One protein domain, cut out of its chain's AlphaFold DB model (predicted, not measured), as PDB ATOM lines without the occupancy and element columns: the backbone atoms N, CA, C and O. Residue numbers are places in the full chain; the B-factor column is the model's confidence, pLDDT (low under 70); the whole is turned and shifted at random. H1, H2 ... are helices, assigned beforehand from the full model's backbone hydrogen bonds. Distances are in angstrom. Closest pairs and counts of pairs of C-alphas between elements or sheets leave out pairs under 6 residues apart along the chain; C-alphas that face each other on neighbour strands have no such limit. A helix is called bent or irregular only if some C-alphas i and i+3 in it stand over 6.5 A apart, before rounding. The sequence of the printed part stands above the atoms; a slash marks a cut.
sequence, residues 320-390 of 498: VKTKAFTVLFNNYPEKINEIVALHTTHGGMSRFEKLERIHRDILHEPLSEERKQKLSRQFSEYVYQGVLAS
ATOM      1  N   VAL A 320      96.310  62.317 101.098       85.19
ATOM      2  CA  VAL A 320      97.726  61.927 101.219       85.19
ATOM      3  C   VAL A 320      98.539  62.428 100.032       85.19
ATOM      4  O   VAL A 320      99.636  62.948 100.222       85.19
ATOM      5  N   LYS A 321      97.995  62.345  98.812       82.62
ATOM      6  CA  LYS A 321      98.678  62.831  97.601       82.62
ATOM      7  C   LYS A 321      98.919  64.340  97.664       82.62
ATOM      8  O   LYS A 321     100.013  64.797  97.335       82.62
ATOM      9  N   THR A 322      97.943  65.096  98.163       85.00
ATOM     10  CA  THR A 322      98.074  66.539  98.395       85.00
ATOM     11  C   THR A 322      99.174  66.832  99.415       85.00
ATOM     12  O   THR A 322     100.074  67.623  99.135       85.00
ATOM     13  N   LYS A 323      99.173  66.138 100.563       86.19
ATOM     14  CA  LYS A 323     100.213  66.283 101.598       86.19
ATOM     15  C   LYS A 323     101.604  65.899 101.084       86.19
ATOM     16  O   LYS A 323     102.575  66.580 101.398       86.19
ATOM     17  N   ALA A 324     101.706  64.852 100.267       87.25
ATOM     18  CA  ALA A 324     102.966  64.418  99.675       87.25
ATOM     19  C   ALA A 324     103.566  65.492  98.756       87.25
ATOM     20  O   ALA A 324     104.773  65.712  98.804       87.25
ATOM     21  N   PHE A 325     102.749  66.217  97.979       87.62
ATOM     22  CA  PHE A 325     103.225  67.365  97.196       87.62
ATOM     23  C   PHE A 325     103.716  68.514  98.083       87.62
ATOM     24  O   PHE A 325     104.776  69.076  97.806       87.62
ATOM     25  N   THR A 326     103.008  68.822  99.171       87.50
ATOM     26  CA  THR A 326     103.438  69.830 100.155       87.50
ATOM     27  C   THR A 326     104.805  69.494 100.752       87.50
ATOM     28  O   THR A 326     105.673  70.358 100.829       87.50
ATOM     29  N   VAL A 327     105.027  68.231 101.132       88.94
ATOM     30  CA  VAL A 327     106.311  67.775 101.691       88.94
ATOM     31  C   VAL A 327     107.410  67.768 100.627       88.94
ATOM     32  O   VAL A 327     108.515  68.246 100.881       88.94
ATOM     33  N   LEU A 328     107.109  67.275  99.421       90.62
ATOM     34  CA  LEU A 328     108.071  67.183  98.320       90.62
ATOM     35  C   LEU A 328     108.633  68.555  97.918       90.62
ATOM     36  O   LEU A 328     109.804  68.655  97.555       90.62
ATOM     37  N   PHE A 329     107.811  69.603  98.008       90.12
ATOM     38  CA  PHE A 329     108.169  70.977  97.654       90.12
ATOM     39  C   PHE A 329     108.294  71.911  98.866       90.12
ATOM     40  O   PHE A 329     108.215  73.126  98.711       90.12
ATOM     41  N   ASN A 330     108.564  71.377 100.062       88.44
ATOM     42  CA  ASN A 330     108.692  72.171 101.292       88.44
ATOM     43  C   ASN A 330     109.795  73.252 101.229       88.44
ATOM     44  O   ASN A 330     109.752  74.239 101.954       88.44
ATOM     45  N   ASN A 331     110.768  73.099 100.324       87.50
ATOM     46  CA  ASN A 331     111.800  74.110 100.064       87.50
ATOM     47  C   ASN A 331     111.270  75.357  99.321       87.50
ATOM     48  O   ASN A 331     112.001  76.334  99.193       87.50
ATOM     49  N   TYR A 332     110.018  75.336  98.847       88.12
ATOM     50  CA  TYR A 332     109.346  76.438  98.151       88.12
ATOM     51  C   TYR A 332     108.034  76.820  98.866       88.12
ATOM     52  O   TYR A 332     106.955  76.693  98.279       88.12
ATOM     53  N   PRO A 333     108.085  77.286 100.131       85.38
ATOM     54  CA  PRO A 333     106.893  77.501 100.958       85.38
ATOM     55  C   PRO A 333     105.881  78.474 100.333       85.38
ATOM     56  O   PRO A 333     104.679  78.229 100.382       85.38
ATOM     57  N   GLU A 334     106.366  79.514  99.649       89.88
ATOM     58  CA  GLU A 334     105.555  80.520  98.942       89.88
ATOM     59  C   GLU A 334     104.748  79.934  97.761       89.88
ATOM     60  O   GLU A 334     103.756  80.516  97.330       89.88
ATOM     61  N   LYS A 335     105.158  78.775  97.222       89.75
ATOM     62  CA  LYS A 335     104.583  78.152  96.014       89.75
ATOM     63  C   LYS A 335     103.691  76.945  96.292       89.75
ATOM     64  O   LYS A 335     103.046  76.437  95.375       89.75
ATOM     65  N   ILE A 336     103.595  76.507  97.548       87.75
ATOM     66  CA  ILE A 336     102.817  75.323  97.946       87.75
ATOM     67  C   ILE A 336     101.344  75.449  97.537       87.75
ATOM     68  O   ILE A 336     100.780  74.494  97.005       87.75
ATOM     69  N   ASN A 337     100.726  76.618  97.729       87.81
ATOM     70  CA  ASN A 337      99.312  76.822  97.397       87.81
ATOM     71  C   ASN A 337      99.038  76.663  95.891       87.81
ATOM     72  O   ASN A 337      98.052  76.032  95.512       87.81
ATOM     73  N   GLU A 338      99.930  77.172  95.034       88.19
ATOM     74  CA  GLU A 338      99.840  77.032  93.572       88.19
ATOM     75  C   GLU A 338     100.014  75.562  93.143       88.19
ATOM     76  O   GLU A 338      99.272  75.060  92.298       88.19
ATOM     77  N   ILE A 339     100.941  74.835  93.779       87.31
ATOM     78  CA  ILE A 339     101.199  73.409  93.515       87.31
ATOM     79  C   ILE A 339     100.005  72.543  93.928       87.31
ATOM     80  O   ILE A 339      99.579  71.663  93.174       87.31
ATOM     81  N   VAL A 340      99.438  72.799  95.110       86.06
ATOM     82  CA  VAL A 340      98.239  72.107  95.596       86.06
ATOM     83  C   VAL A 340      97.052  72.384  94.674       86.06
ATOM     84  O   VAL A 340      96.346  71.445  94.311       86.06
ATOM     85  N   ALA A 341      96.858  73.630  94.233       85.94
ATOM     86  CA  ALA A 341      95.804  73.979  93.282       85.94
ATOM     87  C   ALA A 341      95.974  73.258  91.935       85.94
ATOM     88  O   ALA A 341      95.003  72.734  91.390       85.94
ATOM     89  N   LEU A 342      97.201  73.159  91.409       84.50
ATOM     90  CA  LEU A 342      97.481  72.407  90.182       84.50
ATOM     91  C   LEU A 342      97.177  70.912  90.355       84.50
ATOM     92  O   LEU A 342      96.560  70.302  89.479       84.50
ATOM     93  N   HIS A 343      97.564  70.326  91.490       82.31
ATOM     94  CA  HIS A 343      97.294  68.922  91.797       82.31
ATOM     95  C   HIS A 343      95.793  68.613  91.861       82.31
ATOM     96  O   HIS A 343      95.355  67.628  91.258       82.31
ATOM     97  N   THR A 344      95.027  69.441  92.576       78.56
ATOM     98  CA  THR A 344      93.591  69.228  92.809       78.56
ATOM     99  C   THR A 344      92.757  69.488  91.557       78.56
ATOM    100  O   THR A 344      91.819  68.744  91.290       78.56
ATOM    101  N   THR A 345      93.126  70.480  90.739       76.06
ATOM    102  CA  THR A 345      92.434  70.783  89.470       76.06
ATOM    103  C   THR A 345      92.720  69.771  88.359       76.06
ATOM    104  O   THR A 345      91.897  69.603  87.465       76.06
ATOM    105  N   HIS A 346      93.852  69.060  88.416       73.62
ATOM    106  CA  HIS A 346      94.274  68.097  87.393       73.62
ATOM    107  C   HIS A 346      94.384  66.670  87.956       73.62
ATOM    108  O   HIS A 346      95.393  65.989  87.764       73.62
ATOM    109  N   GLY A 347      93.350  66.196  88.661       60.12
ATOM    110  CA  GLY A 347      93.316  64.881  89.320       60.12
ATOM    111  C   GLY A 347      93.808  63.715  88.448       60.12
ATOM    112  O   GLY A 347      94.726  63.010  88.869       60.12
ATOM    113  N   GLY A 348      93.303  63.595  87.213       57.09
ATOM    114  CA  GLY A 348      93.598  62.492  86.280       57.09
ATOM    115  C   GLY A 348      94.935  62.555  85.526       57.09
ATOM    116  O   GLY A 348      95.235  61.659  84.744       57.09
ATOM    117  N   MET A 349      95.751  63.592  85.730       72.88
ATOM    118  CA  MET A 349      97.063  63.721  85.082       72.88
ATOM    119  C   MET A 349      98.113  62.826  85.752       72.88
ATOM    120  O   MET A 349      98.120  62.680  86.983       72.88
ATOM    121  N   SER A 350      99.038  62.260  84.970       76.31
ATOM    122  CA  SER A 350     100.078  61.388  85.516       76.31
ATOM    123  C   SER A 350     101.019  62.149  86.456       76.31
ATOM    124  O   SER A 350     101.239  63.357  86.335       76.31
ATOM    125  N   ARG A 351     101.628  61.429  87.407       80.50
ATOM    126  CA  ARG A 351     102.586  62.022  88.356       80.50
ATOM    127  C   ARG A 351     103.761  62.711  87.645       80.50
ATOM    128  O   ARG A 351     104.219  63.751  88.100       80.50
ATOM    129  N   PHE A 352     104.219  62.147  86.526       81.88
ATOM    130  CA  PHE A 352     105.342  62.671  85.751       81.88
ATOM    131  C   PHE A 352     104.993  63.998  85.073       81.88
ATOM    132  O   PHE A 352     105.754  64.951  85.204       81.88
ATOM    133  N   GLU A 353     103.822  64.087  84.443       82.94
ATOM    134  CA  GLU A 353     103.334  65.327  83.824       82.94
ATOM    135  C   GLU A 353     103.075  66.418  84.870       82.94
ATOM    136  O   GLU A 353     103.394  67.585  84.644       82.94
ATOM    137  N   LYS A 354     102.551  66.051  86.051       85.38
ATOM    138  CA  LYS A 354     102.381  66.995  87.167       85.38
ATOM    139  C   LYS A 354     103.721  67.590  87.596       85.38
ATOM    140  O   LYS A 354     103.820  68.803  87.749       85.38
ATOM    141  N   LEU A 355     104.759  66.762  87.752       89.00
ATOM    142  CA  LEU A 355     106.099  67.231  88.124       89.00
ATOM    143  C   LEU A 355     106.706  68.162  87.066       89.00
ATOM    144  O   LEU A 355     107.290  69.181  87.434       89.00
ATOM    145  N   GLU A 356     106.535  67.855  85.778       88.75
ATOM    146  CA  GLU A 356     106.983  68.716  84.676       88.75
ATOM    147  C   GLU A 356     106.271  70.069  84.674       88.75
ATOM    148  O   GLU A 356     106.925  71.108  84.585       88.75
ATOM    149  N   ARG A 357     104.939  70.072  84.816       89.88
ATOM    150  CA  ARG A 357     104.152  71.308  84.874       89.88
ATOM    151  C   ARG A 357     104.510  72.162  86.080       89.88
ATOM    152  O   ARG A 357     104.661  73.364  85.928       89.88
ATOM    153  N   ILE A 358     104.709  71.564  87.254       90.44
ATOM    154  CA  ILE A 358     105.138  72.310  88.446       90.44
ATOM    155  C   ILE A 358     106.473  73.021  88.182       90.44
ATOM    156  O   ILE A 358     106.604  74.210  88.465       90.44
ATOM    157  N   HIS A 359     107.453  72.331  87.593       91.00
ATOM    158  CA  HIS A 359     108.764  72.932  87.331       91.00
ATOM    159  C   HIS A 359     108.717  74.002  86.235       91.00
ATOM    160  O   HIS A 359     109.351  75.044  86.380       91.00
ATOM    161  N   ARG A 360     107.933  73.784  85.175       90.50
ATOM    162  CA  ARG A 360     107.802  74.723  84.055       90.50
ATOM    163  C   ARG A 360     106.958  75.952  84.403       90.50
ATOM    164  O   ARG A 360     107.378  77.079  84.142       90.50
ATOM    165  N   ASP A 361     105.778  75.723  84.971       89.56
ATOM    166  CA  ASP A 361     104.708  76.720  85.075       89.56
ATOM    167  C   ASP A 361     104.706  77.447  86.432       89.56
ATOM    168  O   ASP A 361     104.213  78.568  86.496       89.56
ATOM    169  N   ILE A 362     105.260  76.844  87.498       89.94
ATOM    170  CA  ILE A 362     105.243  77.414  88.863       89.94
ATOM    171  C   ILE A 362     106.648  77.803  89.339       89.94
ATOM    172  O   ILE A 362     106.852  78.914  89.827       89.94
ATOM    173  N   LEU A 363     107.615  76.884  89.238       90.12
ATOM    174  CA  LEU A 363     108.982  77.112  89.733       90.12
ATOM    175  C   LEU A 363     109.872  77.830  88.710       90.12
ATOM    176  O   LEU A 363     110.868  78.433  89.093       90.12
ATOM    177  N   HIS A 364     109.513  77.766  87.424       89.12
ATOM    178  CA  HIS A 364     110.302  78.268  86.295       89.12
ATOM    179  C   HIS A 364     111.756  77.751  86.287       89.12
ATOM    180  O   HIS A 364     112.687  78.459  85.905       89.12
ATOM    181  N   GLU A 365     111.944  76.487  86.684       88.25
ATOM    182  CA  GLU A 365     113.238  75.801  86.729       88.25
ATOM    183  C   GLU A 365     113.284  74.649  85.708       88.25
ATOM    184  O   GLU A 365     112.301  73.918  85.550       88.25
ATOM    185  N   PRO A 366     114.422  74.412  85.028       85.44
ATOM    186  CA  PRO A 366     114.575  73.250  84.160       85.44
ATOM    187  C   PRO A 366     114.591  71.951  84.981       85.44
ATOM    188  O   PRO A 366     115.379  71.788  85.916       85.44
ATOM    189  N   LEU A 367     113.745  70.991  84.601       90.00
ATOM    190  CA  LEU A 367     113.672  69.672  85.228       90.00
ATOM    191  C   LEU A 367     114.424  68.639  84.381       90.00
ATOM    192  O   LEU A 367     113.960  68.254  83.311       90.00
ATOM    193  N   SER A 368     115.580  68.171  84.862       91.12
ATOM    194  CA  SER A 368     116.292  67.058  84.224       91.12
ATOM    195  C   SER A 368     115.553  65.733  84.433       91.12
ATOM    196  O   SER A 368     114.893  65.534  85.458       91.12
ATOM    197  N   GLU A 369     115.713  64.788  83.504       88.81
ATOM    198  CA  GLU A 369     115.098  63.456  83.613       88.81
ATOM    199  C   GLU A 369     115.541  62.700  84.879       88.81
ATOM    200  O   GLU A 369     114.726  62.065  85.547       88.81
ATOM    201  N   GLU A 370     116.802  62.842  85.294       89.25
ATOM    202  CA  GLU A 370     117.297  62.252  86.544       89.25
ATOM    203  C   GLU A 370     116.585  62.840  87.777       89.25
ATOM    204  O   GLU A 370     116.134  62.108  88.665       89.25
ATOM    205  N   ARG A 371     116.409  64.170  87.818       88.12
ATOM    206  CA  ARG A 371     115.715  64.851  88.921       88.12
ATOM    207  C   ARG A 371     114.220  64.529  88.925       88.12
ATOM    208  O   ARG A 371     113.661  64.309  89.997       88.12
ATOM    209  N   LYS A 372     113.589  64.414  87.755       89.00
ATOM    210  CA  LYS A 372     112.193  63.978  87.590       89.00
ATOM    211  C   LYS A 372     111.970  62.573  88.146       89.00
ATOM    212  O   LYS A 372     111.038  62.361  88.921       89.00
ATOM    213  N   GLN A 373     112.855  61.628  87.822       88.00
ATOM    214  CA  GLN A 373     112.795  60.274  88.376       88.00
ATOM    215  C   GLN A 373     112.994  60.271  89.894       88.00
ATOM    216  O   GLN A 373     112.241  59.602  90.605       88.00
ATOM    217  N   LYS A 374     113.961  61.042  90.410       89.56
ATOM    218  CA  LYS A 374     114.210  61.161  91.855       89.56
ATOM    219  C   LYS A 374     112.993  61.711  92.603       89.56
ATOM    220  O   LYS A 374     112.551  61.090  93.568       89.56
ATOM    221  N   LEU A 375     112.418  62.819  92.134       89.00
ATOM    222  CA  LEU A 375     111.229  63.430  92.734       89.00
ATOM    223  C   LEU A 375     110.017  62.501  92.663       89.00
ATOM    224  O   LEU A 375     109.278  62.386  93.635       89.00
ATOM    225  N   SER A 376     109.840  61.779  91.554       86.88
ATOM    226  CA  SER A 376     108.780  60.777  91.431       86.88
ATOM    227  C   SER A 376     108.941  59.638  92.445       86.88
ATOM    228  O   SER A 376     107.949  59.197  93.027       86.88
ATOM    229  N   ARG A 377     110.170  59.159  92.693       87.50
ATOM    230  CA  ARG A 377     110.433  58.145  93.732       87.50
ATOM    231  C   ARG A 377     110.140  58.687  95.129       87.50
ATOM    232  O   ARG A 377     109.417  58.038  95.872       87.50
ATOM    233  N   GLN A 378     110.619  59.889  95.455       89.19
ATOM    234  CA  GLN A 378     110.353  60.533  96.749       89.19
ATOM    235  C   GLN A 378     108.858  60.772  96.979       89.19
ATOM    236  O   GLN A 378     108.353  60.496  98.060       89.19
ATOM    237  N   PHE A 379     108.134  61.225  95.954       87.94
ATOM    238  CA  PHE A 379     106.683  61.366  96.015       87.94
ATOM    239  C   PHE A 379     105.997  60.034  96.322       87.94
ATOM    240  O   PHE A 379     105.119  59.983  97.175       87.94
ATOM    241  N   SER A 380     106.413  58.961  95.643       84.88
ATOM    242  CA  SER A 380     105.843  57.624  95.850       84.88
ATOM    243  C   SER A 380     106.088  57.137  97.277       84.88
ATOM    244  O   SER A 380     105.162  56.646  97.903       84.88
ATOM    245  N   GLU A 381     107.286  57.364  97.822       87.56
ATOM    246  CA  GLU A 381     107.609  57.040  99.216       87.56
ATOM    247  C   GLU A 381     106.753  57.847 100.205       87.56
ATOM    248  O   GLU A 381     106.182  57.287 101.135       87.56
ATOM    249  N   TYR A 382     106.588  59.157  99.990       87.69
ATOM    250  CA  TYR A 382     105.732  59.976 100.855       87.69
ATOM    251  C   TYR A 382     104.263  59.560 100.794       87.69
ATOM    252  O   TYR A 382     103.587  59.568 101.824       87.69
ATOM    253  N   VAL A 383     103.767  59.186  99.612       84.25
ATOM    254  CA  VAL A 383     102.413  58.644  99.470       84.25
ATOM    255  C   VAL A 383     102.309  57.307 100.190       84.25
ATOM    256  O   VAL A 383     101.395  57.152 100.988       84.25
ATOM    257  N   TYR A 384     103.261  56.394  99.995       86.25
ATOM    258  CA  TYR A 384     103.283  55.092 100.656       86.25
ATOM    259  C   TYR A 384     103.222  55.229 102.182       86.25
ATOM    260  O   TYR A 384     102.313  54.700 102.817       86.25
ATOM    261  N   GLN A 385     104.119  56.027 102.769       88.12
ATOM    262  CA  GLN A 385     104.147  56.273 104.215       88.12
ATOM    263  C   GLN A 385     102.888  56.999 104.706       88.12
ATOM    264  O   GLN A 385     102.354  56.687 105.770       88.12
ATOM    265  N   GLY A 386     102.372  57.952 103.927       87.81
ATOM    266  CA  GLY A 386     101.139  58.659 104.257       87.81
ATOM    267  C   GLY A 386      99.911  57.746 104.240       87.81
ATOM    268  O   GLY A 386      99.093  57.800 105.161       87.81
ATOM    269  N   VAL A 387      99.801  56.861 103.245       86.69
ATOM    270  CA  VAL A 387      98.756  55.834 103.179       86.69
ATOM    271  C   VAL A 387      98.937  54.864 104.335       86.69
ATOM    272  O   VAL A 387      97.956  54.570 104.999       86.69
ATOM    273  N   LEU A 388     100.163  54.441 104.667       88.56
ATOM    274  CA  LEU A 388     100.466  53.551 105.795       88.56
ATOM    275  C   LEU A 388     100.171  54.172 107.174       88.56
ATOM    276  O   LEU A 388      99.882  53.431 108.108       88.56
ATOM    277  N   ALA A 389     100.148  55.500 107.294       89.75
ATOM    278  CA  ALA A 389      99.786  56.211 108.525       89.75
ATOM    279  C   ALA A 389      98.310  56.665 108.591       89.75
ATOM    280  O   ALA A 389      97.852  57.121 109.638       89.75
ATOM    281  N   SER A 390      97.553  56.570 107.493       92.06
ATOM    282  CA  SER A 390      96.159  57.039 107.425       92.06
ATOM    283  C   SER A 390      95.215  56.257 108.361       92.06
ATOM    284  O   SER A 390      95.295  55.028 108.429       92.06
TER     285      SER A 390
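AT A GLANCE: This is residues 320 to 390 of the 498 residues of the protein "Rhodanese domain-containing protein" of Candidatus Nealsonbacteria bacterium RIFCSPLOWO2_01_FULL_43_32 (UniProt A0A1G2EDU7). Four crossed helices make a ring, each touching its two neighbours, H4 opposite H2. The class is all helix: 71 printed residues with H1 to H4. The whole is compact: radius of gyration of the C-alphas 11.4 A, spans 33 by 25 by 25 A.

IN THESE COORDINATES: Find C-alpha 320 at (97.726, 61.927, 101.219); H1 runs from there to 328. Then come H2, residues 333 to 345, irregular with 7.4 A from C-alpha 334 to 337, and H3, residues 351 to 363. H4, residues 369 to 389, runs 30.1 A to (99.786, 56.211, 108.525).

HOW THE PARTS SIT: H1 and H2 form a helical hairpin; their closest C-alphas, 326 and 336, are 6.0 A apart. H2 and H3 touch closest at C-alphas 339 and 358, 6.5 A, H4 and H1 at 382 and 324, 5.4 A. Every O i to N i+4 pair is within hydrogen-bond range in H1 and H4, 7 of 9 in H2, 8 of 9 in H3.

THE WHOLE: The printed part has no cut; residues 347 to 348 are under pLDDT 70.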